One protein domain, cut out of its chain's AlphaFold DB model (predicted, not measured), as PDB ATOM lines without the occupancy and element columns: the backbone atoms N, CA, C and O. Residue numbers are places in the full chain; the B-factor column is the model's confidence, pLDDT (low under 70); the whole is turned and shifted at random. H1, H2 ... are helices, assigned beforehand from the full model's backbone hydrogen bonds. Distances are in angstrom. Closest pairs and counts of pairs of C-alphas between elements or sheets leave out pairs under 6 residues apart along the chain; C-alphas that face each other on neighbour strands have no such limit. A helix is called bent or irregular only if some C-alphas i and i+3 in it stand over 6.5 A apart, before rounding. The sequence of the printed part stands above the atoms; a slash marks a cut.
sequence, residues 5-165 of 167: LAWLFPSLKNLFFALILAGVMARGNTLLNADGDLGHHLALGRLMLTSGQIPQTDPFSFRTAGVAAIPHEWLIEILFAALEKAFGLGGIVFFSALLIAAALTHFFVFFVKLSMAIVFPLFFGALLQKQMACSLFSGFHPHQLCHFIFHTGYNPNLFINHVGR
ATOM      1  N   LEU A   5      15.609  17.404  61.284       68.31
ATOM      2  CA  LEU A   5      17.071  17.551  61.216       68.31
ATOM      3  C   LEU A   5      17.634  17.442  59.787       68.31
ATOM      4  O   LEU A   5      18.639  18.076  59.486       68.31
ATOM      5  N   ALA A   6      16.998  16.696  58.881       66.38
ATOM      6  CA  ALA A   6      17.451  16.571  57.492       66.38
ATOM      7  C   ALA A   6      17.279  17.864  56.668       66.38
ATOM      8  O   ALA A   6      17.785  17.940  55.551       66.38
ATOM      9  N   TRP A   7      16.566  18.864  57.197       66.88
ATOM     10  CA  TRP A   7      16.512  20.223  56.645       66.88
ATOM     11  C   TRP A   7      17.671  21.108  57.120       66.88
ATOM     12  O   TRP A   7      18.037  22.047  56.421       66.88
ATOM     13  N   LEU A   8      18.253  20.804  58.284       70.75
ATOM     14  CA  LEU A   8      19.371  21.558  58.857       70.75
ATOM     15  C   LEU A   8      20.718  21.162  58.237       70.75
ATOM     16  O   LEU A   8      21.623  21.989  58.165       70.75
ATOM     17  N   PHE A   9      20.848  19.923  57.753       69.50
ATOM     18  CA  PHE A   9      22.060  19.459  57.077       69.50
ATOM     19  C   PHE A   9      21.900  19.544  55.554       69.50
ATOM     20  O   PHE A   9      21.126  18.769  54.978       69.50
ATOM     21  N   PRO A  10      22.622  20.448  54.861       78.81
ATOM     22  CA  PRO A  10      22.592  20.485  53.407       78.81
ATOM     23  C   PRO A  10      23.079  19.144  52.857       78.81
ATOM     24  O   PRO A  10      24.073  18.585  53.321       78.81
ATOM     25  N   SER A  11      22.387  18.613  51.843       85.88
ATOM     26  CA  SER A  11      22.871  17.409  51.159       85.88
ATOM     27  C   SER A  11      24.283  17.646  50.617       85.88
ATOM     28  O   SER A  11      24.585  18.759  50.184       85.88
ATOM     29  N   LEU A  12      25.129  16.610  50.578       87.44
ATOM     30  CA  LEU A  12      26.508  16.717  50.076       87.44
ATOM     31  C   LEU A  12      26.573  17.392  48.695       87.44
ATOM     32  O   LEU A  12      27.437  18.222  48.449       87.44
ATOM     33  N   LYS A  13      25.594  17.103  47.831       89.06
ATOM     34  CA  LYS A  13      25.404  17.765  46.533       89.06
ATOM     35  C   LYS A  13      25.205  19.280  46.663       89.06
ATOM     36  O   LYS A  13      25.824  20.037  45.927       89.06
ATOM     37  N   ASN A  14      24.326  19.719  47.564       91.00
ATOM     38  CA  ASN A  14      24.033  21.142  47.756       91.00
ATOM     39  C   ASN A  14      25.221  21.868  48.392       91.00
ATOM     40  O   ASN A  14      25.513  22.992  48.001       91.00
ATOM     41  N   LEU A  15      25.914  21.218  49.332       92.81
ATOM     42  CA  LEU A  15      27.140  21.752  49.916       92.81
ATOM     43  C   LEU A  15      28.226  21.901  48.844       92.81
ATOM     44  O   LEU A  15      28.811  22.968  48.720       92.81
ATOM     45  N   PHE A  16      28.442  20.867  48.028       91.50
ATOM     46  CA  PHE A  16      29.396  20.903  46.920       91.50
ATOM     47  C   PHE A  16      29.075  22.034  45.935       91.50
ATOM     48  O   PHE A  16      29.934  22.862  45.654       91.50
ATOM     49  N   PHE A  17      27.820  22.133  45.491       93.75
ATOM     50  CA  PHE A  17      27.365  23.216  44.619       93.75
ATOM     51  C   PHE A  17      27.621  24.601  45.225       93.75
ATOM     52  O   PHE A  17      28.192  25.461  44.561       93.75
ATOM     53  N   ALA A  18      27.231  24.812  46.488       95.31
ATOM     54  CA  ALA A  18      27.390  26.093  47.168       95.31
ATOM     55  C   ALA A  18      28.866  26.479  47.337       95.31
ATOM     56  O   ALA A  18      29.218  27.638  47.133       95.31
ATOM     57  N   LEU A  19      29.734  25.513  47.657       95.25
ATOM     58  CA  LEU A  19      31.172  25.743  47.785       95.25
ATOM     59  C   LEU A  19      31.813  26.108  46.444       95.25
ATOM     60  O   LEU A  19      32.607  27.046  46.397       95.25
ATOM     61  N   ILE A  20      31.452  25.425  45.351       94.50
ATOM     62  CA  ILE A  20      31.942  25.784  44.013       94.50
ATOM     63  C   ILE A  20      31.440  27.173  43.619       94.50
ATOM     64  O   ILE A  20      32.242  28.012  43.217       94.50
ATOM     65  N   LEU A  21      30.142  27.444  43.781       95.19
ATOM     66  CA  LEU A  21      29.553  28.743  43.458       95.19
ATOM     67  C   LEU A  21      30.263  29.873  44.217       95.19
ATOM     68  O   LEU A  21      30.733  30.825  43.599       95.19
ATOM     69  N   ALA A  22      30.393  29.745  45.540       96.25
ATOM     70  CA  ALA A  22      31.062  30.735  46.378       96.25
ATOM     71  C   ALA A  22      32.547  30.890  46.010       96.25
ATOM     72  O   ALA A  22      33.047  32.009  45.936       96.25
ATOM     73  N   GLY A  23      33.239  29.782  45.728       94.44
ATOM     74  CA  GLY A  23      34.648  29.783  45.338       94.44
ATOM     75  C   GLY A  23      34.907  30.485  44.004       94.44
ATOM     76  O   GLY A  23      35.855  31.263  43.899       94.44
ATOM     77  N   VAL A  24      34.062  30.259  42.992       92.56
ATOM     78  CA  VAL A  24      34.174  30.953  41.697       92.56
ATOM     79  C   VAL A  24      33.820  32.433  41.850       92.56
ATOM     80  O   VAL A  24      34.571  33.285  41.380       92.56
ATOM     81  N   MET A  25      32.738  32.752  42.571       94.12
ATOM     82  CA  MET A  25      32.326  34.137  42.844       94.12
ATOM     83  C   MET A  25      33.426  34.938  43.551       94.12
ATOM     84  O   MET A  25      33.730  36.058  43.144       94.12
ATOM     85  N   ALA A  26      34.082  34.350  44.557       94.06
ATOM     86  CA  ALA A  26      35.186  34.983  45.282       94.06
ATOM     87  C   ALA A  26      36.393  35.309  44.384       94.06
ATOM     88  O   ALA A  26      37.181  36.198  44.700       94.06
ATOM     89  N   ARG A  27      36.533  34.614  43.249       90.00
ATOM     90  CA  ARG A  27      37.601  34.821  42.262       90.00
ATOM     91  C   ARG A  27      37.148  35.605  41.031       90.00
ATOM     92  O   ARG A  27      37.913  35.702  40.074       90.00
ATOM     93  N   GLY A  28      35.947  36.186  41.051       87.50
ATOM     94  CA  GLY A  28      35.342  36.859  39.901       87.50
ATOM     95  C   GLY A  28      36.266  37.868  39.224       87.50
ATOM     96  O   GLY A  28      36.469  37.792  38.019       87.50
ATOM     97  N   ASN A  29      36.912  38.750  39.993       84.56
ATOM     98  CA  ASN A  29      37.803  39.762  39.421       84.56
ATOM     99  C   ASN A  29      39.024  39.159  38.707       84.56
ATOM    100  O   ASN A  29      39.438  39.653  37.665       84.56
ATOM    101  N   THR A  30      39.591  38.076  39.244       85.25
ATOM    102  CA  THR A  30      40.690  37.360  38.583       85.25
ATOM    103  C   THR A  30      40.213  36.692  37.299       85.25
ATOM    104  O   THR A  30      40.927  36.724  36.308       85.25
ATOM    105  N   LEU A  31      39.012  36.108  37.304       78.62
ATOM    106  CA  LEU A  31      38.452  35.418  36.140       78.62
ATOM    107  C   LEU A  31      38.135  36.379  34.995       78.62
ATOM    108  O   LEU A  31      38.431  36.063  33.852       78.62
ATOM    109  N   LEU A  32      37.590  37.559  35.301       84.25
ATOM    110  CA  LEU A  32      37.279  38.574  34.290       84.25
ATOM    111  C   LEU A  32      38.530  39.135  33.590       84.25
ATOM    112  O   LEU A  32      38.411  39.681  32.500       84.25
ATOM    113  N   ASN A  33      39.706  39.032  34.218       82.38
ATOM    114  CA  ASN A  33      40.956  39.633  33.743       82.38
ATOM    115  C   ASN A  33      42.053  38.591  33.457       82.38
ATOM    116  O   ASN A  33      43.228  38.947  33.401       82.38
ATOM    117  N   ALA A  34      41.705  37.305  33.357       77.69
ATOM    118  CA  ALA A  34      42.696  36.231  33.287       77.69
ATOM    119  C   ALA A  34      43.470  36.208  31.957       77.69
ATOM    120  O   ALA A  34      44.680  35.992  31.967       77.69
ATOM    121  N   ASP A  35      42.776  36.419  30.840       77.12
ATOM    122  CA  ASP A  35      43.313  36.417  29.470       77.12
ATOM    123  C   ASP A  35      43.278  37.807  28.810       77.12
ATOM    124  O   ASP A  35      44.100  38.099  27.949       77.12
ATOM    125  N   GLY A  36      42.383  38.689  29.265       82.25
ATOM    126  CA  GLY A  36      42.208  40.040  28.728       82.25
ATOM    127  C   GLY A  36      41.248  40.116  27.536       82.25
ATOM    128  O   GLY A  36      40.939  41.219  27.083       82.25
ATOM    129  N   ASP A  37      40.709  38.984  27.084       85.06
ATOM    130  CA  ASP A  37      39.875  38.908  25.879       85.06
ATOM    131  C   ASP A  37      38.409  39.276  26.148       85.06
ATOM    132  O   ASP A  37      37.674  39.665  25.237       85.06
ATOM    133  N   LEU A  38      37.970  39.266  27.414       88.62
ATOM    134  CA  LEU A  38      36.590  39.597  27.793       88.62
ATOM    135  C   LEU A  38      36.111  40.942  27.216       88.62
ATOM    136  O   LEU A  38      34.956  41.067  26.809       88.62
ATOM    137  N   GLY A  39      36.986  41.950  27.175       90.62
ATOM    138  CA  GLY A  39      36.646  43.259  26.616       90.62
ATOM    139  C   GLY A  39      36.270  43.188  25.134       90.62
ATOM    140  O   GLY A  39      35.313  43.840  24.713       90.62
ATOM    141  N   HIS A  40      36.979  42.361  24.363       90.44
ATOM    142  CA  HIS A  40      36.703  42.131  22.949       90.44
ATOM    143  C   HIS A  40      35.351  41.430  22.755       90.44
ATOM    144  O   HIS A  40      34.503  41.930  22.015       90.44
ATOM    145  N   HIS A  41      35.093  40.359  23.511       91.75
ATOM    146  CA  HIS A  41      33.818  39.634  23.471       91.75
ATOM    147  C   HIS A  41      32.620  40.516  23.835       91.75
ATOM    148  O   HIS A  41      31.571  40.463  23.190       91.75
ATOM    149  N   LEU A  42      32.766  41.382  24.843       94.94
ATOM    150  CA  LEU A  42      31.719  42.338  25.209       94.94
ATOM    151  C   LEU A  42      31.491  43.387  24.119       94.94
ATOM    152  O   LEU A  42      30.345  43.764  23.868       94.94
ATOM    153  N   ALA A  43      32.549  43.860  23.457       94.19
ATOM    154  CA  ALA A  43      32.424  44.805  22.352       94.19
ATOM    155  C   ALA A  43      31.693  44.180  21.151       94.19
ATOM    156  O   ALA A  43      30.764  44.797  20.622       94.19
ATOM    157  N   LEU A  44      32.047  42.947  20.772       93.38
ATOM    158  CA  LEU A  44      31.355  42.185  19.727       93.38
ATOM    159  C   LEU A  44      29.892  41.920  20.093       93.38
ATOM    160  O   LEU A  44      28.999  42.224  19.303       93.38
ATOM    161  N   GLY A  45      29.621  41.456  21.312       94.88
ATOM    162  CA  GLY A  45      28.260  41.200  21.780       94.88
ATOM    163  C   GLY A  45      27.384  42.454  21.789       94.88
ATOM    164  O   GLY A  45      26.230  42.414  21.360       94.88
ATOM    165  N   ARG A  46      27.930  43.603  22.210       96.62
ATOM    166  CA  ARG A  46      27.223  44.893  22.145       96.62
ATOM    167  C   ARG A  46      26.936  45.294  20.701       96.62
ATOM    168  O   ARG A  46      25.810  45.692  20.418       96.62
ATOM    169  N   LEU A  47      27.908  45.144  19.799       95.19
ATOM    170  CA  LEU A  47      27.726  45.413  18.371       95.19
ATOM    171  C   LEU A  47      26.614  44.541  17.771       95.19
ATOM    172  O   LEU A  47      25.760  45.056  17.046       95.19
ATOM    173  N   MET A  48      26.583  43.247  18.100       94.88
ATOM    174  CA  MET A  48      25.536  42.319  17.661       94.88
ATOM    175  C   MET A  48      24.163  42.711  18.216       94.88
ATOM    176  O   MET A  48      23.190  42.757  17.467       94.88
ATOM    177  N   LEU A  49      24.078  43.067  19.503       95.50
ATOM    178  CA  LEU A  49      22.830  43.519  20.126       95.50
ATOM    179  C   LEU A  49      22.292  44.813  19.503       95.50
ATOM    180  O   LEU A  49      21.079  44.974  19.401       95.50
ATOM    181  N   THR A  50      23.168  45.741  19.106       95.94
ATOM    182  CA  THR A  50      22.752  47.014  18.499       95.94
ATOM    183  C   THR A  50      22.447  46.903  17.012       95.94
ATOM    184  O   THR A  50      21.535  47.568  16.534       95.94
ATOM    185  N   SER A  51      23.212  46.101  16.267       93.81
ATOM    186  CA  SER A  51      23.050  45.964  14.813       93.81
ATOM    187  C   SER A  51      22.026  44.900  14.418       93.81
ATOM    188  O   SER A  51      21.504  44.945  13.306       93.81
ATOM    189  N   GLY A  52      21.752  43.931  15.299       92.38
ATOM    190  CA  GLY A  52      20.944  42.753  14.986       92.38
ATOM    191  C   GLY A  52      21.613  41.798  13.992       92.38
ATOM    192  O   GLY A  52      20.950  40.909  13.467       92.38
ATOM    193  N   GLN A  53      22.904  41.986  13.705       89.88
ATOM    194  CA  GLN A  53      23.653  41.204  12.728       89.88
ATOM    195  C   GLN A  53      24.859  40.541  13.382       89.88
ATOM    196  O   GLN A  53      25.490  41.106  14.274       89.88
ATOM    197  N   ILE A  54      25.196  39.344  12.904       90.56
ATOM    198  CA  ILE A  54      26.411  38.634  13.299       90.56
ATOM    199  C   ILE A  54      27.531  39.046  12.325       90.56
ATOM    200  O   ILE A  54      27.446  38.693  11.140       90.56
ATOM    201  N   PRO A  55      28.571  39.777  12.779       87.12
ATOM    202  CA  PRO A  55      29.676  40.198  11.929       87.12
ATOM    203  C   PRO A  55      30.350  39.004  11.253       87.12
ATOM    204  O   PRO A  55      30.684  38.013  11.898       87.12
ATOM    205  N   GLN A  56      30.554  39.107   9.941       87.31
ATOM    206  CA  GLN A  56      31.298  38.113   9.154       87.31
ATOM    207  C   GLN A  56      32.804  38.408   9.127       87.31
ATOM    208  O   GLN A  56      33.574  37.691   8.497       87.31
ATOM    209  N   THR A  57      33.222  39.489   9.775       87.44
ATOM    210  CA  THR A  57      34.604  39.942   9.914       87.44
ATOM    211  C   THR A  57      34.800  40.426  11.346       87.44
ATOM    212  O   THR A  57      33.826  40.758  12.023       87.44
ATOM    213  N   ASP A  58      36.047  40.475  11.808       86.38
ATOM    214  CA  ASP A  58      36.377  41.124  13.077       86.38
ATOM    215  C   ASP A  58      36.641  42.625  12.830       86.38
ATOM    216  O   ASP A  58      37.664  42.968  12.225       86.38
ATOM    217  N   PRO A  59      35.742  43.529  13.265       85.50
ATOM    218  CA  PRO A  59      35.900  44.966  13.063       85.50
ATOM    219  C   PRO A  59      36.930  45.600  14.008       85.50
ATOM    220  O   PRO A  59      37.331  46.740  13.781       85.50
ATOM    221  N   PHE A  60      37.343  44.900  15.068       86.25
ATOM    222  CA  PHE A  60      38.261  45.410  16.086       86.25
ATOM    223  C   PHE A  60      39.706  44.944  15.868       86.25
ATOM    224  O   PHE A  60      40.631  45.520  16.445       86.25
ATOM    225  N   SER A  61      39.930  43.945  15.011       84.31
ATOM    226  CA  SER A  61      41.278  43.503  14.657       84.31
ATOM    227  C   SER A  61      41.949  44.438  13.656       84.31
ATOM    228  O   SER A  61      41.531  44.585  12.510       84.31
ATOM    229  N   PHE A  62      43.089  44.998  14.063       83.19
ATOM    230  CA  PHE A  62      43.953  45.787  13.184       83.19
ATOM    231  C   PHE A  62      44.633  44.940  12.093       83.19
ATOM    232  O   PHE A  62      44.873  45.421  10.989       83.19
ATOM    233  N   ARG A  63      44.967  43.674  12.385       80.06
ATOM    234  CA  ARG A  63      45.743  42.811  11.473       80.06
ATOM    235  C   ARG A  63      44.865  42.091  10.453       80.06
ATOM    236  O   ARG A  63      45.317  41.822   9.347       80.06
ATOM    237  N   THR A  64      43.643  41.748  10.841       79.81
ATOM    238  CA  THR A  64      42.701  40.971  10.023       79.81
ATOM    239  C   THR A  64      41.468  41.786   9.650       79.81
ATOM    240  O   THR A  64      40.416  41.217   9.366       79.81
ATOM    241  N   ALA A  65      41.598  43.114   9.623       78.81
ATOM    242  CA  ALA A  65      40.548  44.009   9.167       78.81
ATOM    243  C   ALA A  65      40.061  43.589   7.768       78.81
ATOM    244  O   ALA A  65      40.848  43.473   6.828       78.81
ATOM    245  N   GLY A  66      38.759  43.329   7.642       78.31
ATOM    246  CA  GLY A  66      38.133  42.907   6.383       78.31
ATOM    247  C   GLY A  66      38.341  41.436   5.999       78.31
ATOM    248  O   GLY A  66      37.797  41.002   4.988       78.31
ATOM    249  N   VAL A  67      39.079  40.652   6.792       84.38
ATOM    250  CA  VAL A  67      39.205  39.202   6.588       84.38
ATOM    251  C   VAL A  67      37.973  38.505   7.159       84.38
ATOM    252  O   VAL A  67      37.529  38.826   8.263       84.38
ATOM    253  N   ALA A  68      37.432  37.539   6.411       83.75
ATOM    254  CA  ALA A  68      36.310  36.731   6.869       83.75
ATOM    255  C   ALA A  68      36.674  35.994   8.169       83.75
ATOM    256  O   ALA A  68      37.655  35.249   8.221       83.75
ATOM    257  N   ALA A  69      35.871  36.204   9.206       80.56
ATOM    258  CA  ALA A  69      35.974  35.545  10.496       80.56
ATOM    259  C   ALA A  69      34.783  34.600  10.669       80.56
ATOM    260  O   ALA A  69      33.680  34.892  10.213       80.56
ATOM    261  N   ILE A  70      35.002  33.465  11.333       81.50
ATOM    262  CA  ILE A  70      33.914  32.576  11.748       81.50
ATOM    263  C   ILE A  70      33.534  32.982  13.176       81.50
ATOM    264  O   ILE A  70      34.296  32.676  14.102       81.50
ATOM    265  N   PRO A  71      32.386  33.651  13.383       79.81
ATOM    266  CA  PRO A  71      31.960  34.127  14.692       79.81
ATOM    267  C   PRO A  71      31.379  32.949  15.476       79.81
ATOM    268  O   PRO A  71      30.172  32.805  15.595       79.81
ATOM    269  N   HIS A  72      32.222  32.038  15.950       84.12
ATOM    270  CA  HIS A  72      31.804  30.804  16.624       84.12
ATOM    271  C   HIS A  72      31.297  31.042  18.057       84.12
ATOM    272  O   HIS A  72      30.604  30.185  18.605       84.12
ATOM    273  N   GLU A  73      31.570  32.217  18.627       88.50
ATOM    274  CA  GLU A  73      31.222  32.590  20.007       88.50
ATOM    275  C   GLU A  73      30.046  33.579  20.100       88.50
ATOM    276  O   GLU A  73      29.660  34.006  21.185       88.50
ATOM    277  N   TRP A  74      29.399  33.885  18.973       90.56
ATOM    278  CA  TRP A  74      28.358  34.914  18.869       90.56
ATOM    279  C   TRP A  74      27.249  34.810  19.932       90.56
ATOM    280  O   TRP A  74      26.799  35.812  20.484       90.56
ATOM    281  N   LEU A  75      26.799  33.590  20.250       92.00
ATOM    282  CA  LEU A  75      25.698  33.383  21.190       92.00
ATOM    283  C   LEU A  75      26.097  33.771  22.617       92.00
ATOM    284  O   LEU A  75      25.307  34.393  23.331       92.00
ATOM    285  N   ILE A  76      27.309  33.397  23.038       91.75
ATOM    286  CA  ILE A  76      27.783  33.719  24.383       91.75
ATOM    287  C   ILE A  76      28.141  35.202  24.487       91.75
ATOM    288  O   ILE A  76      27.848  35.813  25.509       91.75
ATOM    289  N   GLU A  77      28.653  35.809  23.415       93.75
ATOM    290  CA  GLU A  77      28.935  37.247  23.336       93.75
ATOM    291  C   GLU A  77      27.663  38.085  23.500       93.75
ATOM    292  O   GLU A  77      27.621  38.998  24.330       93.75
ATOM    293  N   ILE A  78      26.587  37.738  22.784       94.75
ATOM    294  CA  ILE A  78      25.272  38.378  22.938       94.75
ATOM    295  C   ILE A  78      24.755  38.217  24.370       94.75
ATOM    296  O   ILE A  78      24.295  39.186  24.978       94.75
ATOM    297  N   LEU A  79      24.830  37.003  24.924       95.75
ATOM    298  CA  LEU A  79      24.353  36.730  26.276       95.75
ATOM    299  C   LEU A  79      25.150  37.514  27.326       95.75
ATOM    300  O   LEU A  79      24.559  38.098  28.233       95.75
ATOM    301  N   PHE A  80      26.474  37.567  27.199       94.94
ATOM    302  CA  PHE A  80      27.345  38.301  28.112       94.94
ATOM    303  C   PHE A  80      27.122  39.802  28.011       94.94
ATOM    304  O   PHE A  80      27.000  40.449  29.046       94.94
ATOM    305  N   ALA A  81      26.973  40.351  26.806       96.50
ATOM    306  CA  ALA A  81      26.627  41.755  26.626       96.50
ATOM    307  C   ALA A  81      25.239  42.093  27.207       96.50
ATOM    308  O   ALA A  81      25.056  43.152  27.805       96.50
ATOM    309  N   ALA A  82      24.261  41.186  27.103       96.88
ATOM    310  CA  ALA A  82      22.944  41.369  27.712       96.88
ATOM    311  C   ALA A  82      23.000  41.319  29.250       96.88
ATOM    312  O   ALA A  82      22.397  42.159  29.921       96.88
ATOM    313  N   LEU A  83      23.752  40.367  29.814       97.19
ATOM    314  CA  LEU A  83      23.988  40.259  31.256       97.19
ATOM    315  C   LEU A  83      24.739  41.476  31.794       97.19
ATOM    316  O   LEU A  83      24.379  41.999  32.844       97.19
ATOM    317  N   GLU A  84      25.742  41.949  31.062       96.81
ATOM    318  CA  GLU A  84      26.513  43.138  31.402       96.81
ATOM    319  C   GLU A  84      25.637  44.389  31.409       96.81
ATOM    320  O   GLU A  84      25.672  45.160  32.365       96.81
ATOM    321  N   LYS A  85      24.762  44.544  30.411       96.81
ATOM    322  CA  LYS A  85      23.787  45.637  30.366       96.81
ATOM    323  C   LYS A  85      22.793  45.599  31.534       96.81
ATOM    324  O   LYS A  85      22.399  46.655  32.020       96.81
ATOM    325  N   ALA A  86      22.356  44.412  31.960       97.44
ATOM    326  CA  ALA A  86      21.331  44.260  32.996       97.44
ATOM    327  C   ALA A  86      21.888  44.288  34.431       97.44
ATOM    328  O   ALA A  86      21.245  44.816  35.335       97.44
ATOM    329  N   PHE A  87      23.069  43.709  34.648       96.81
ATOM    330  CA  PHE A  87      23.614  43.408  35.978       96.81
ATOM    331  C   PHE A  87      25.092  43.804  36.132       96.81
ATOM    332  O   PHE A  87      25.721  43.490  37.146       96.81
ATOM    333  N   GLY A  88      25.672  44.468  35.130       95.44
ATOM    334  CA  GLY A  88      27.097  44.775  35.075       95.44
ATOM    335  C   GLY A  88      27.969  43.523  34.957       95.44
ATOM    336  O   GLY A  88      27.498  42.397  34.775       95.44
ATOM    337  N   LEU A  89      29.278  43.711  35.130       93.50
ATOM    338  CA  LEU A  89      30.256  42.616  35.108       93.50
ATOM    339  C   LEU A  89      29.981  41.550  36.183       93.50
ATOM    340  O   LEU A  89      30.269  40.372  35.977       93.50
ATOM    341  N   GLY A  90      29.369  41.939  37.307       94.06
ATOM    342  CA  GLY A  90      28.951  41.006  38.355       94.06
ATOM    343  C   GLY A  90      27.925  39.977  37.869       94.06
ATOM    344  O   GLY A  90      27.980  38.823  38.291       94.06
ATOM    345  N   GLY A  91      27.045  40.354  36.935       94.25
ATOM    346  CA  GLY A  91      26.100  39.433  36.304       94.25
ATOM    347  C   GLY A  91      26.783  38.343  35.487       94.25
ATOM    348  O   GLY A  91      26.397  37.179  35.576       94.25
ATOM    349  N   ILE A  92      27.839  38.702  34.752       94.25
ATOM    350  CA  ILE A  92      28.654  37.743  33.996       94.25
ATOM    351  C   ILE A  92      29.339  36.771  34.960       94.25
ATOM    352  O   ILE A  92      29.265  35.561  34.768       94.25
ATOM    353  N   VAL A  93      29.962  37.286  36.028       94.31
ATOM    354  CA  VAL A  93      30.617  36.446  37.046       94.31
ATOM    355  C   VAL A  93      29.619  35.480  37.668       94.31
ATOM    356  O   VAL A  93      29.902  34.287  37.758       94.31
ATOM    357  N   PHE A  94      28.448  35.974  38.068       95.62
ATOM    358  CA  PHE A  94      27.415  35.149  38.681       95.62
ATOM    359  C   PHE A  94      26.904  34.067  37.735       95.62
ATOM    360  O   PHE A  94      26.824  32.903  38.123       95.62
ATOM    361  N   PHE A  95      26.605  34.425  36.488       94.94
ATOM    362  CA  PHE A  95      26.146  33.477  35.482       94.94
ATOM    363  C   PHE A  95      27.197  32.397  35.191       94.94
ATOM    364  O   PHE A  95      26.888  31.204  35.220       94.94
ATOM    365  N   SER A  96      28.456  32.793  35.001       92.31
ATOM    366  CA  SER A  96      29.570  31.864  34.797       92.31
ATOM    367  C   SER A  96      29.780  30.956  36.008       92.31
ATOM    368  O   SER A  96      29.913  29.741  35.858       92.31
ATOM    369  N   ALA A  97      29.738  31.506  37.225       94.00
ATOM    370  CA  ALA A  97      29.837  30.730  38.458       94.00
ATOM    371  C   ALA A  97      28.687  29.728  38.595       94.00
ATOM    372  O   ALA A  97      28.914  28.583  38.993       94.00
ATOM    373  N   LEU A  98      27.470  30.127  38.219       96.12
ATOM    374  CA  LEU A  98      26.293  29.269  38.236       96.12
ATOM    375  C   LEU A  98      26.437  28.101  37.257       96.12
ATOM    376  O   LEU A  98      26.204  26.955  37.645       96.12
ATOM    377  N   LEU A  99      26.856  28.372  36.017       94.38
ATOM    378  CA  LEU A  99      27.087  27.338  35.007       94.38
ATOM    379  C   LEU A  99      28.173  26.351  35.443       94.38
ATOM    380  O   LEU A  99      27.966  25.139  35.364       94.38
ATOM    381  N   ILE A 100      29.300  26.852  35.955       91.88
ATOM    382  CA  ILE A 100      30.405  26.015  36.440       91.88
ATOM    383  C   ILE A 100      29.940  25.154  37.619       91.88
ATOM    384  O   ILE A 100      30.122  23.935  37.605       91.88
ATOM    385  N   ALA A 101      29.295  25.754  38.623       93.44
ATOM    386  CA  ALA A 101      28.790  25.027  39.783       93.44
ATOM    387  C   ALA A 101      27.772  23.953  39.382       93.44
ATOM    388  O   ALA A 101      27.841  22.823  39.876       93.44
ATOM    389  N   ALA A 102      26.863  24.268  38.456       93.62
ATOM    390  CA  ALA A 102      25.868  23.329  37.952       93.62
ATOM    391  C   ALA A 102      26.519  22.158  37.205       93.62
ATOM    392  O   ALA A 102      26.221  21.004  37.519       93.62
ATOM    393  N   ALA A 103      27.438  22.434  36.278       92.31
ATOM    394  CA  ALA A 103      28.129  21.411  35.500       92.31
ATOM    395  C   ALA A 103      28.943  20.471  36.399       92.31
ATOM    396  O   ALA A 103      28.774  19.253  36.337       92.31
ATOM    397  N   LEU A 104      29.769  21.017  37.299       90.25
ATOM    398  CA  LEU A 104      30.598  20.204  38.194       90.25
ATOM    399  C   LEU A 104      29.760  19.387  39.173       90.25
ATOM    400  O   LEU A 104      30.065  18.222  39.420       90.25
ATOM    401  N   THR A 105      28.673  19.958  39.692       91.88
ATOM    402  CA  THR A 105      27.746  19.222  40.559       91.88
ATOM    403  C   THR A 105      27.033  18.112  39.790       91.88
ATOM    404  O   THR A 105      26.847  17.020  40.325       91.88
ATOM    405  N   HIS A 106      26.652  18.357  38.532       91.12
ATOM    406  CA  HIS A 106      26.041  17.345  37.677       91.12
ATOM    407  C   HIS A 106      26.998  16.173  37.439       91.12
ATOM    408  O   HIS A 106      26.615  15.027  37.675       91.12
ATOM    409  N   PHE A 107      28.253  16.451  37.069       88.75
ATOM    410  CA  PHE A 107      29.280  15.420  36.918       88.75
ATOM    411  C   PHE A 107      29.531  14.670  38.224       88.75
ATOM    412  O   PHE A 107      29.523  13.442  38.224       88.75
ATOM    413  N   PHE A 108      29.676  15.373  39.348       87.50
ATOM    414  CA  PHE A 108      29.847  14.743  40.656       87.50
ATOM    415  C   PHE A 108      28.723  13.737  40.949       87.50
ATOM    416  O   PHE A 108      28.984  12.575  41.258       87.50
ATOM    417  N   VAL A 109      27.463  14.148  40.776       88.81
ATOM    418  CA  VAL A 109      26.303  13.265  40.973       88.81
ATOM    419  C   VAL A 109      26.304  12.104  39.977       88.81
ATOM    420  O   VAL A 109      25.975  10.982  40.360       88.81
ATOM    421  N   PHE A 110      26.667  12.349  38.719       88.88
ATOM    422  CA  PHE A 110      26.749  11.324  37.682       88.88
ATOM    423  C   PHE A 110      27.774  10.232  38.033       88.88
ATOM    424  O   PHE A 110      27.431   9.052  38.037       88.88
ATOM    425  N   PHE A 111      28.994  10.606  38.428       87.00
ATOM    426  CA  PHE A 111      30.038   9.649  38.815       87.00
ATOM    427  C   PHE A 111      29.716   8.900  40.112       87.00
ATOM    428  O   PHE A 111      30.000   7.705  40.214       87.00
ATOM    429  N   VAL A 112      29.082   9.562  41.086       86.06
ATOM    430  CA  VAL A 112      28.604   8.900  42.311       86.06
ATOM    431  C   VAL A 112      27.534   7.854  41.983       86.06
ATOM    432  O   VAL A 112      27.576   6.758  42.533       86.06
ATOM    433  N   LYS A 113      26.613   8.144  41.055       87.00
ATOM    434  CA  LYS A 113      25.586   7.183  40.614       87.00
ATOM    435  C   LYS A 113      26.162   5.959  39.900       87.00
ATOM    436  O   LYS A 113      25.561   4.896  39.971       87.00
ATOM    437  N   LEU A 114      27.306   6.104  39.236       87.81
ATOM    438  CA  LEU A 114      28.014   4.997  38.586       87.81
ATOM    439  C   LEU A 114      28.896   4.186  39.551       87.81
ATOM    440  O   LEU A 114      29.610   3.295  39.104       87.81
ATOM    441  N   SER A 115      28.894   4.492  40.856       81.88
ATOM    442  CA  SER A 115      29.829   3.921  41.843       81.88
ATOM    443  C   SER A 115      31.309   4.180  41.514       81.88
ATOM    444  O   SER A 115      32.200   3.521  42.041       81.88
ATOM    445  N   MET A 116      31.589   5.187  40.682       81.75
ATOM    446  CA  MET A 116      32.930   5.587  40.238       81.75
ATOM    447  C   MET A 116      33.352   6.904  40.900       81.75
ATOM    448  O   MET A 116      34.004   7.748  40.287       81.75
ATOM    449  N   ALA A 117      32.984   7.100  42.169       74.50
ATOM    450  CA  ALA A 117      33.245   8.348  42.886       74.50
ATOM    451  C   ALA A 117      34.746   8.694  42.967       74.50
ATOM    452  O   ALA A 117      35.092   9.870  42.964       74.50
ATOM    453  N   ILE A 118      35.633   7.690  42.967       79.00
ATOM    454  CA  ILE A 118      37.093   7.887  42.945       79.00
ATOM    455  C   ILE A 118      37.625   8.350  41.579       79.00
ATOM    456  O   ILE A 118      38.685   8.960  41.502       79.00
ATOM    457  N   VAL A 119      36.878   8.113  40.498       80.38
ATOM    458  CA  VAL A 119      37.264   8.524  39.140       80.38
ATOM    459  C   VAL A 119      36.985  10.005  38.915       80.38
ATOM    460  O   VAL A 119      37.711  10.653  38.170       80.38
ATOM    461  N   PHE A 120      36.004  10.578  39.615       80.56
ATOM    462  CA  PHE A 120      35.707  12.007  39.554       80.56
ATOM    463  C   PHE A 120      36.913  12.914  39.895       80.56
ATOM    464  O   PHE A 120      37.256  13.749  39.057       80.56
ATOM    465  N   PRO A 121      37.605  12.772  41.047       77.44
ATOM    466  CA  PRO A 121      38.777  13.593  41.352       77.44
ATOM    467  C   PRO A 121      39.963  13.311  40.420       77.44
ATOM    468  O   PRO A 121      40.733  14.226  40.151       77.44
ATOM    469  N   LEU A 122      40.099  12.093  39.882       81.81
ATOM    470  CA  LEU A 122      41.141  11.766  38.898       81.81
ATOM    471  C   LEU A 122      40.881  12.456  37.554       81.81
ATOM    472  O   LEU A 122      41.775  13.088  36.997       81.81
ATOM    473  N   PHE A 123      39.641  12.393  37.067       80.62
ATOM    474  CA  PHE A 123      39.201  13.089  35.862       80.62
ATOM    475  C   PHE A 123      39.361  14.604  36.014       80.62
ATOM    476  O   PHE A 123      39.934  15.263  35.148       80.62
ATOM    477  N   PHE A 124      38.918  15.159  37.143       79.81
ATOM    478  CA  PHE A 124      39.031  16.588  37.409       79.81
ATOM    479  C   PHE A 124      40.489  17.035  37.591       79.81
ATOM    480  O   PHE A 124      40.891  18.060  37.047       79.81
ATOM    481  N   GLY A 125      41.311  16.239  38.280       77.62
ATOM    482  CA  GLY A 125      42.749  16.477  38.412       77.62
ATOM    483  C   GLY A 125      43.462  16.504  37.059       77.62
ATOM    484  O   GLY A 125      44.251  17.413  36.805       77.62
ATOM    485  N   ALA A 126      43.121  15.580  36.157       77.94
ATOM    486  CA  ALA A 126      43.650  15.563  34.795       77.94
ATOM    487  C   ALA A 126      43.232  16.806  33.981       77.94
ATOM    488  O   ALA A 126      44.050  17.370  33.254       77.94
ATOM    489  N   LEU A 127      41.987  17.281  34.132       77.56
ATOM    490  CA  LEU A 127      41.528  18.520  33.488       77.56
ATOM    491  C   LEU A 127      42.287  19.755  33.994       77.56
ATOM    492  O   LEU A 127      42.702  20.591  33.192       77.56
ATOM    493  N   LEU A 128      42.511  19.857  35.306       76.44
ATOM    494  CA  LEU A 128      43.269  20.962  35.898       76.44
ATOM    495  C   LEU A 128      44.736  20.956  35.457       76.44
ATOM    496  O   LEU A 128      45.292  22.012  35.158       76.44
ATOM    497  N   GLN A 129      45.353  19.776  35.366       69.00
ATOM    498  CA  GLN A 129      46.707  19.631  34.834       69.00
ATOM    499  C   GLN A 129      46.788  20.059  33.373       69.00
ATOM    500  O   GLN A 129      47.712  20.785  33.019       69.00
ATOM    501  N   LYS A 130      45.813  19.670  32.539       63.16
ATOM    502  CA  LYS A 130      45.736  20.131  31.148       63.16
ATOM    503  C   LYS A 130      45.658  21.654  31.083       63.16
ATOM    504  O   LYS A 130      46.410  22.252  30.322       63.16
ATOM    505  N   GLN A 131      44.797  22.276  31.887       65.56
ATOM    506  CA  GLN A 131      44.672  23.733  31.912       65.56
ATOM    507  C   GLN A 131      45.996  24.395  32.310       65.56
ATOM    508  O   GLN A 131      46.464  25.284  31.612       65.56
ATOM    509  N   MET A 132      46.634  23.919  33.382       61.06
ATOM    510  CA  MET A 132      47.906  24.463  33.860       61.06
ATOM    511  C   MET A 132      49.046  24.241  32.857       61.06
ATOM    512  O   MET A 132      49.849  25.140  32.636       61.06
ATOM    513  N   ALA A 133      49.092  23.082  32.198       59.41
ATOM    514  CA  ALA A 133      50.043  22.800  31.129       59.41
ATOM    515  C   ALA A 133      49.822  23.724  29.923       59.41
ATOM    516  O   ALA A 133      50.788  24.281  29.414       59.41
ATOM    517  N   CYS A 134      48.568  23.955  29.513       56.12
ATOM    518  CA  CYS A 134      48.233  24.946  28.490       56.12
ATOM    519  C   CYS A 134      48.664  26.359  28.905       56.12
ATOM    520  O   CYS A 134      49.206  27.066  28.067       56.12
ATOM    521  N   SER A 135      48.511  26.744  30.176       55.59
ATOM    522  CA  SER A 135      48.956  28.046  30.701       55.59
ATOM    523  C   SER A 135      50.483  28.209  30.740       55.59
ATOM    524  O   SER A 135      50.996  29.313  30.568       55.59
ATOM    525  N   LEU A 136      51.230  27.119  30.948       56.69
ATOM    526  CA  LEU A 136      52.696  27.109  30.861       56.69
ATOM    527  C   LEU A 136      53.171  27.147  29.401       56.69
ATOM    528  O   LEU A 136      54.176  27.785  29.091       56.69
ATOM    529  N   PHE A 137      52.429  26.503  28.497       52.31
ATOM    530  CA  PHE A 137      52.729  26.485  27.066       52.31
ATOM    531  C   PHE A 137      52.273  27.756  26.338       52.31
ATOM    532  O   PHE A 137      52.881  28.122  25.344       52.31
ATOM    533  N   SER A 138      51.275  28.490  26.838       45.22
ATOM    534  CA  SER A 138      50.884  29.804  26.304       45.22
ATOM    535  C   SER A 138      51.941  30.893  26.541       45.22
ATOM    536  O   SER A 138      51.882  31.940  25.905       45.22
ATOM    537  N   GLY A 139      52.942  30.638  27.396       43.38
ATOM    538  CA  GLY A 139      54.183  31.424  27.453       43.38
ATOM    539  C   GLY A 139      55.130  31.166  26.268       43.38
ATOM    540  O   GLY A 139      55.980  31.998  25.959       43.38
ATOM    541  N   PHE A 140      54.954  30.050  25.554       42.31
ATOM    542  CA  PHE A 140      55.534  29.778  24.240       42.31
ATOM    543  C   PHE A 140      54.517  30.167  23.157       42.31
ATOM    544  O   PHE A 140      53.805  29.335  22.612       42.31
ATOM    545  N   HIS A 141      54.430  31.468  22.885       41.97
ATOM    546  CA  HIS A 141      53.950  32.083  21.641       41.97
ATOM    547  C   HIS A 141      53.160  31.179  20.638       41.97
ATOM    548  O   HIS A 141      53.763  30.380  19.913       41.97
ATOM    549  N   PRO A 142      51.832  31.382  20.477       44.72
ATOM    550  CA  PRO A 142      50.927  30.586  19.621       44.72
ATOM    551  C   PRO A 142      51.275  30.496  18.120       44.72
ATOM    552  O   PRO A 142      50.713  29.679  17.393       44.72
ATOM    553  N   HIS A 143      52.194  31.319  17.618       46.75
ATOM    554  CA  HIS A 143      52.478  31.445  16.183       46.75
ATOM    555  C   HIS A 143      53.294  30.279  15.600       46.75
ATOM    556  O   HIS A 143      53.314  30.108  14.383       46.75
ATOM    557  N   GLN A 144      53.952  29.461  16.430       41.53
ATOM    558  CA  GLN A 144      54.786  28.350  15.945       41.53
ATOM    559  C   GLN A 144      53.976  27.083  15.610       41.53
ATOM    560  O   GLN A 144      54.393  26.301  14.761       41.53
ATOM    561  N   LEU A 145      52.789  26.899  16.204       36.75
ATOM    562  CA  LEU A 145      51.925  25.735  15.949       36.75
ATOM    563  C   LEU A 145      51.037  25.901  14.703       36.75
ATOM    564  O   LEU A 145      50.746  24.918  14.020       36.75
ATOM    565  N   CYS A 146      50.659  27.134  14.346       37.16
ATOM    566  CA  CYS A 146      49.858  27.392  13.144       37.16
ATOM    567  C   CYS A 146      50.586  27.008  11.843       37.16
ATOM    568  O   CYS A 146      49.937  26.572  10.896       37.16
ATOM    569  N   HIS A 147      51.920  27.070  11.794       38.88
ATOM    570  CA  HIS A 147      52.676  26.720  10.584       38.88
ATOM    571  C   HIS A 147      52.632  25.213  10.243       38.88
ATOM    572  O   HIS A 147      52.955  24.831   9.123       38.88
ATOM    573  N   PHE A 148      52.206  24.357  11.183       34.03
ATOM    574  CA  PHE A 148      52.157  22.901  11.000       34.03
ATOM    575  C   PHE A 148      50.767  22.374  10.597       34.03
ATOM    576  O   PHE A 148      50.671  21.331   9.958       34.03
ATOM    577  N   ILE A 149      49.685  23.094  10.931       41.47
ATOM    578  CA  ILE A 149      48.294  22.656  10.685       41.47
ATOM    579  C   ILE A 149      47.729  23.213   9.365       41.47
ATOM    580  O   ILE A 149      46.924  22.552   8.714       41.47
ATOM    581  N   PHE A 150      48.187  24.377   8.890       41.12
ATOM    582  CA  PHE A 150      47.698  24.949   7.624       41.12
ATOM    583  C   PHE A 150      48.172  24.210   6.357       41.12
ATOM    584  O   PHE A 150      47.741  24.551   5.257       41.12
ATOM    585  N   HIS A 151      48.993  23.162   6.485       41.22
ATOM    586  CA  HIS A 151      49.425  22.343   5.350       41.22
ATOM    587  C   HIS A 151      48.459  21.186   5.004       41.22
ATOM    588  O   HIS A 151      48.664  20.505   3.998       41.22
ATOM    589  N   THR A 152      47.389  20.968   5.782       42.12
ATOM    590  CA  THR A 152      46.448  19.848   5.586       42.12
ATOM    591  C   THR A 152      44.977  20.292   5.493       42.12
ATOM    592  O   THR A 152      44.124  19.905   6.281       42.12
ATOM    593  N   GLY A 153      44.649  21.065   4.451       48.25
ATOM    594  CA  GLY A 153      43.398  20.864   3.697       48.25
ATOM    595  C   GLY A 153      42.049  21.263   4.321       48.25
ATOM    596  O   GLY A 153      41.064  20.566   4.080       48.25
ATOM    597  N   TYR A 154      41.942  22.378   5.051       45.09
ATOM    598  CA  TYR A 154      40.633  22.919   5.458       45.09
ATOM    599  C   TYR A 154      40.072  23.897   4.406       45.09
ATOM    600  O   TYR A 154      40.715  24.895   4.084       45.09
ATOM    601  N   ASN A 155      38.874  23.623   3.867       46.12
ATOM    602  CA  ASN A 155      38.183  24.481   2.894       46.12
ATOM    603  C   ASN A 155      37.050  25.283   3.580       46.12
ATOM    604  O   ASN A 155      35.982  24.723   3.839       46.12
ATOM    605  N   PRO A 156      37.238  26.588   3.850       49.84
ATOM    606  CA  PRO A 156      36.276  27.417   4.588       49.84
ATOM    607  C   PRO A 156      34.969  27.714   3.826       49.84
ATOM    608  O   PRO A 156      33.990  28.157   4.426       49.84
ATOM    609  N   ASN A 157      34.898  27.428   2.521       43.28
ATOM    610  CA  ASN A 157      33.744  27.770   1.681       43.28
ATOM    611  C   ASN A 157      32.497  26.889   1.918       43.28
ATOM    612  O   ASN A 157      31.399  27.237   1.481       43.28
ATOM    613  N   LEU A 158      32.635  25.747   2.601       48.94
ATOM    614  CA  LEU A 158      31.526  24.813   2.844       48.94
ATOM    615  C   LEU A 158      30.646  25.196   4.048       48.94
ATOM    616  O   LEU A 158      29.468  24.854   4.059       48.94
ATOM    617  N   PHE A 159      31.172  25.934   5.030       45.38
ATOM    618  CA  PHE A 159      30.433  26.279   6.255       45.38
ATOM    619  C   PHE A 159      29.591  27.560   6.103       45.38
ATOM    620  O   PHE A 159      28.457  27.630   6.578       45.38
ATOM    621  N   ILE A 160      30.101  28.544   5.352       50.28
ATOM    622  CA  ILE A 160      29.443  29.845   5.118       50.28
ATOM    623  C   ILE A 160      28.087  29.674   4.400       50.28
ATOM    624  O   ILE A 160      27.123  30.379   4.695       50.28
ATOM    625  N   ASN A 161      27.965  28.678   3.519       42.38
ATOM    626  CA  ASN A 161      26.767  28.467   2.700       42.38
ATOM    627  C   ASN A 161      25.566  27.832   3.433       42.38
ATOM    628  O   ASN A 161      24.469  27.809   2.875       42.38
ATOM    629  N   HIS A 162      25.734  27.290   4.645       44.47
ATOM    630  CA  HIS A 162      24.638  26.639   5.385       44.47
ATOM    631  C   HIS A 162      24.026  27.497   6.496       44.47
ATOM    632  O   HIS A 162      22.855  27.315   6.815       44.47
ATOM    633  N   VAL A 163      24.761  28.469   7.040       51.44
ATOM    634  CA  VAL A 163      24.250  29.340   8.116       51.44
ATOM    635  C   VAL A 163      23.570  30.600   7.560       51.44
ATOM    636  O   VAL A 163      22.605  31.084   8.142       51.44
ATOM    637  N   GLY A 164      23.968  31.073   6.372       41.22
ATOM    638  CA  GLY A 164      23.373  32.248   5.715       41.22
ATOM    639  C   GLY A 164      21.966  32.060   5.123       41.22
ATOM    640  O   GLY A 164      21.490  32.954   4.436       41.22
ATOM    641  N   ARG A 165      21.307  30.909   5.332       40.09
ATOM    642  CA  ARG A 165      19.956  30.604   4.804       40.09
ATOM    643  C   ARG A 165      18.846  30.571   5.862       40.09
ATOM    644  O   ARG A 165      17.709  30.270   5.511       40.09
TER     645      ARG A 165
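What this domain is: This is residues 5 to 165 of the 167 residues of an uncharacterized protein of Anaerolineae bacterium CG_4_9_14_3_um_filter_57_17 (UniProt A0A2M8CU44). One long bent helix, H5, is the spine of this open model: its first arm H5a is crossed by H4, and H2 runs beside its longer second arm H5b. At the far end of H5b the chain turns back into H6, the two making a V, and residues 125 to 155, with part of H6 and H7, stick out from the body. The printed part has 161 residues with eight named helices, H1 to H8 in chain order, and no named strand; the class is all helix, with named elements made of helices. The whole is loose and elongated, with a radius of gyration of the C-alphas of 20.2 A and spans of 63 by 40 by 35 A.

How they stand to each other: The hub is H5, residues 74 to 113, assigned as one helix by its hydrogen bonds but bent, with C-alphas 86 and 89 9.3 A apart. Its arms H5a, residues 74 to 86, and H5b, residues 89 to 113, touch at a steep tilt of 57 degrees, opposite ways, H5a with residues 80 to 84 alone and H5b with residues 89 to 92 alone; the closest C-alphas, of Leu 83 and Gly 91, are 5.5 A apart. H4, residues 38 to 51, touches H5a about perpendicular, at 90 degrees, closest at the C-alphas of Gly 45 and Ile 78, 4.3 A. H2, residues 12 to 26, touches H5b at a shallow tilt of 28 degrees, opposite ways, closest at the C-alphas of Leu 21 and Ala 101, 5.3 A. H3, residues 28 to 32, touches residues 90 to 93 of H5b, closest at the C-alphas of Gly 28 and Val 93, 5.5 A. H6, residues 119 to 137, forms a helical hairpin with H5b at a steep tilt of 42 degrees; its residues 119 to 120 touch 107 to 111, closest at the C-alphas of Phe 120 and Phe 111, 6.2 A. H1, residues 5 to 8, H7, residues 143 to 149, and H8, residues 157 to 163, touch no helix. Every O i to N i+4 pair is within hydrogen-bond range in H2, H3, H4, H5a, H5b and H6; in H7 and H8 it is 0 of 3 each, with 2 of 4 and 1 of 4 O i to N i+3 pairs, and H1 is too short for an i+4 pair.

Where its parts are: H5b is 36.2 A long, from C-alpha 89 at (30.256, 42.616, 35.108) to C-alpha 113 at (25.586, 7.183, 40.614), and H5a 18.3 A. H6 measures 26.6 A, H2 20.8 A, H4 19.8 A, H8 11.6 A, H7 11.2 A, H3 6.2 A and H1 5.2 A, H1 beginning at C-alpha 5 (17.071, 17.551, 61.216). H8 is neither bent nor irregular, but only just: C-alphas 160 and 163 are 6.0 A apart.

The domain as a whole: The two C-alphas farthest apart, of Leu 5 and His 151, are 64.7 A apart. The printed part has no cut; the one long link is H4 to H5, residues 52 to 73. Mean pLDDT of the printed part is 78.6, under 70 at residues 5 to 7, residue 9 and residues 129 to 165.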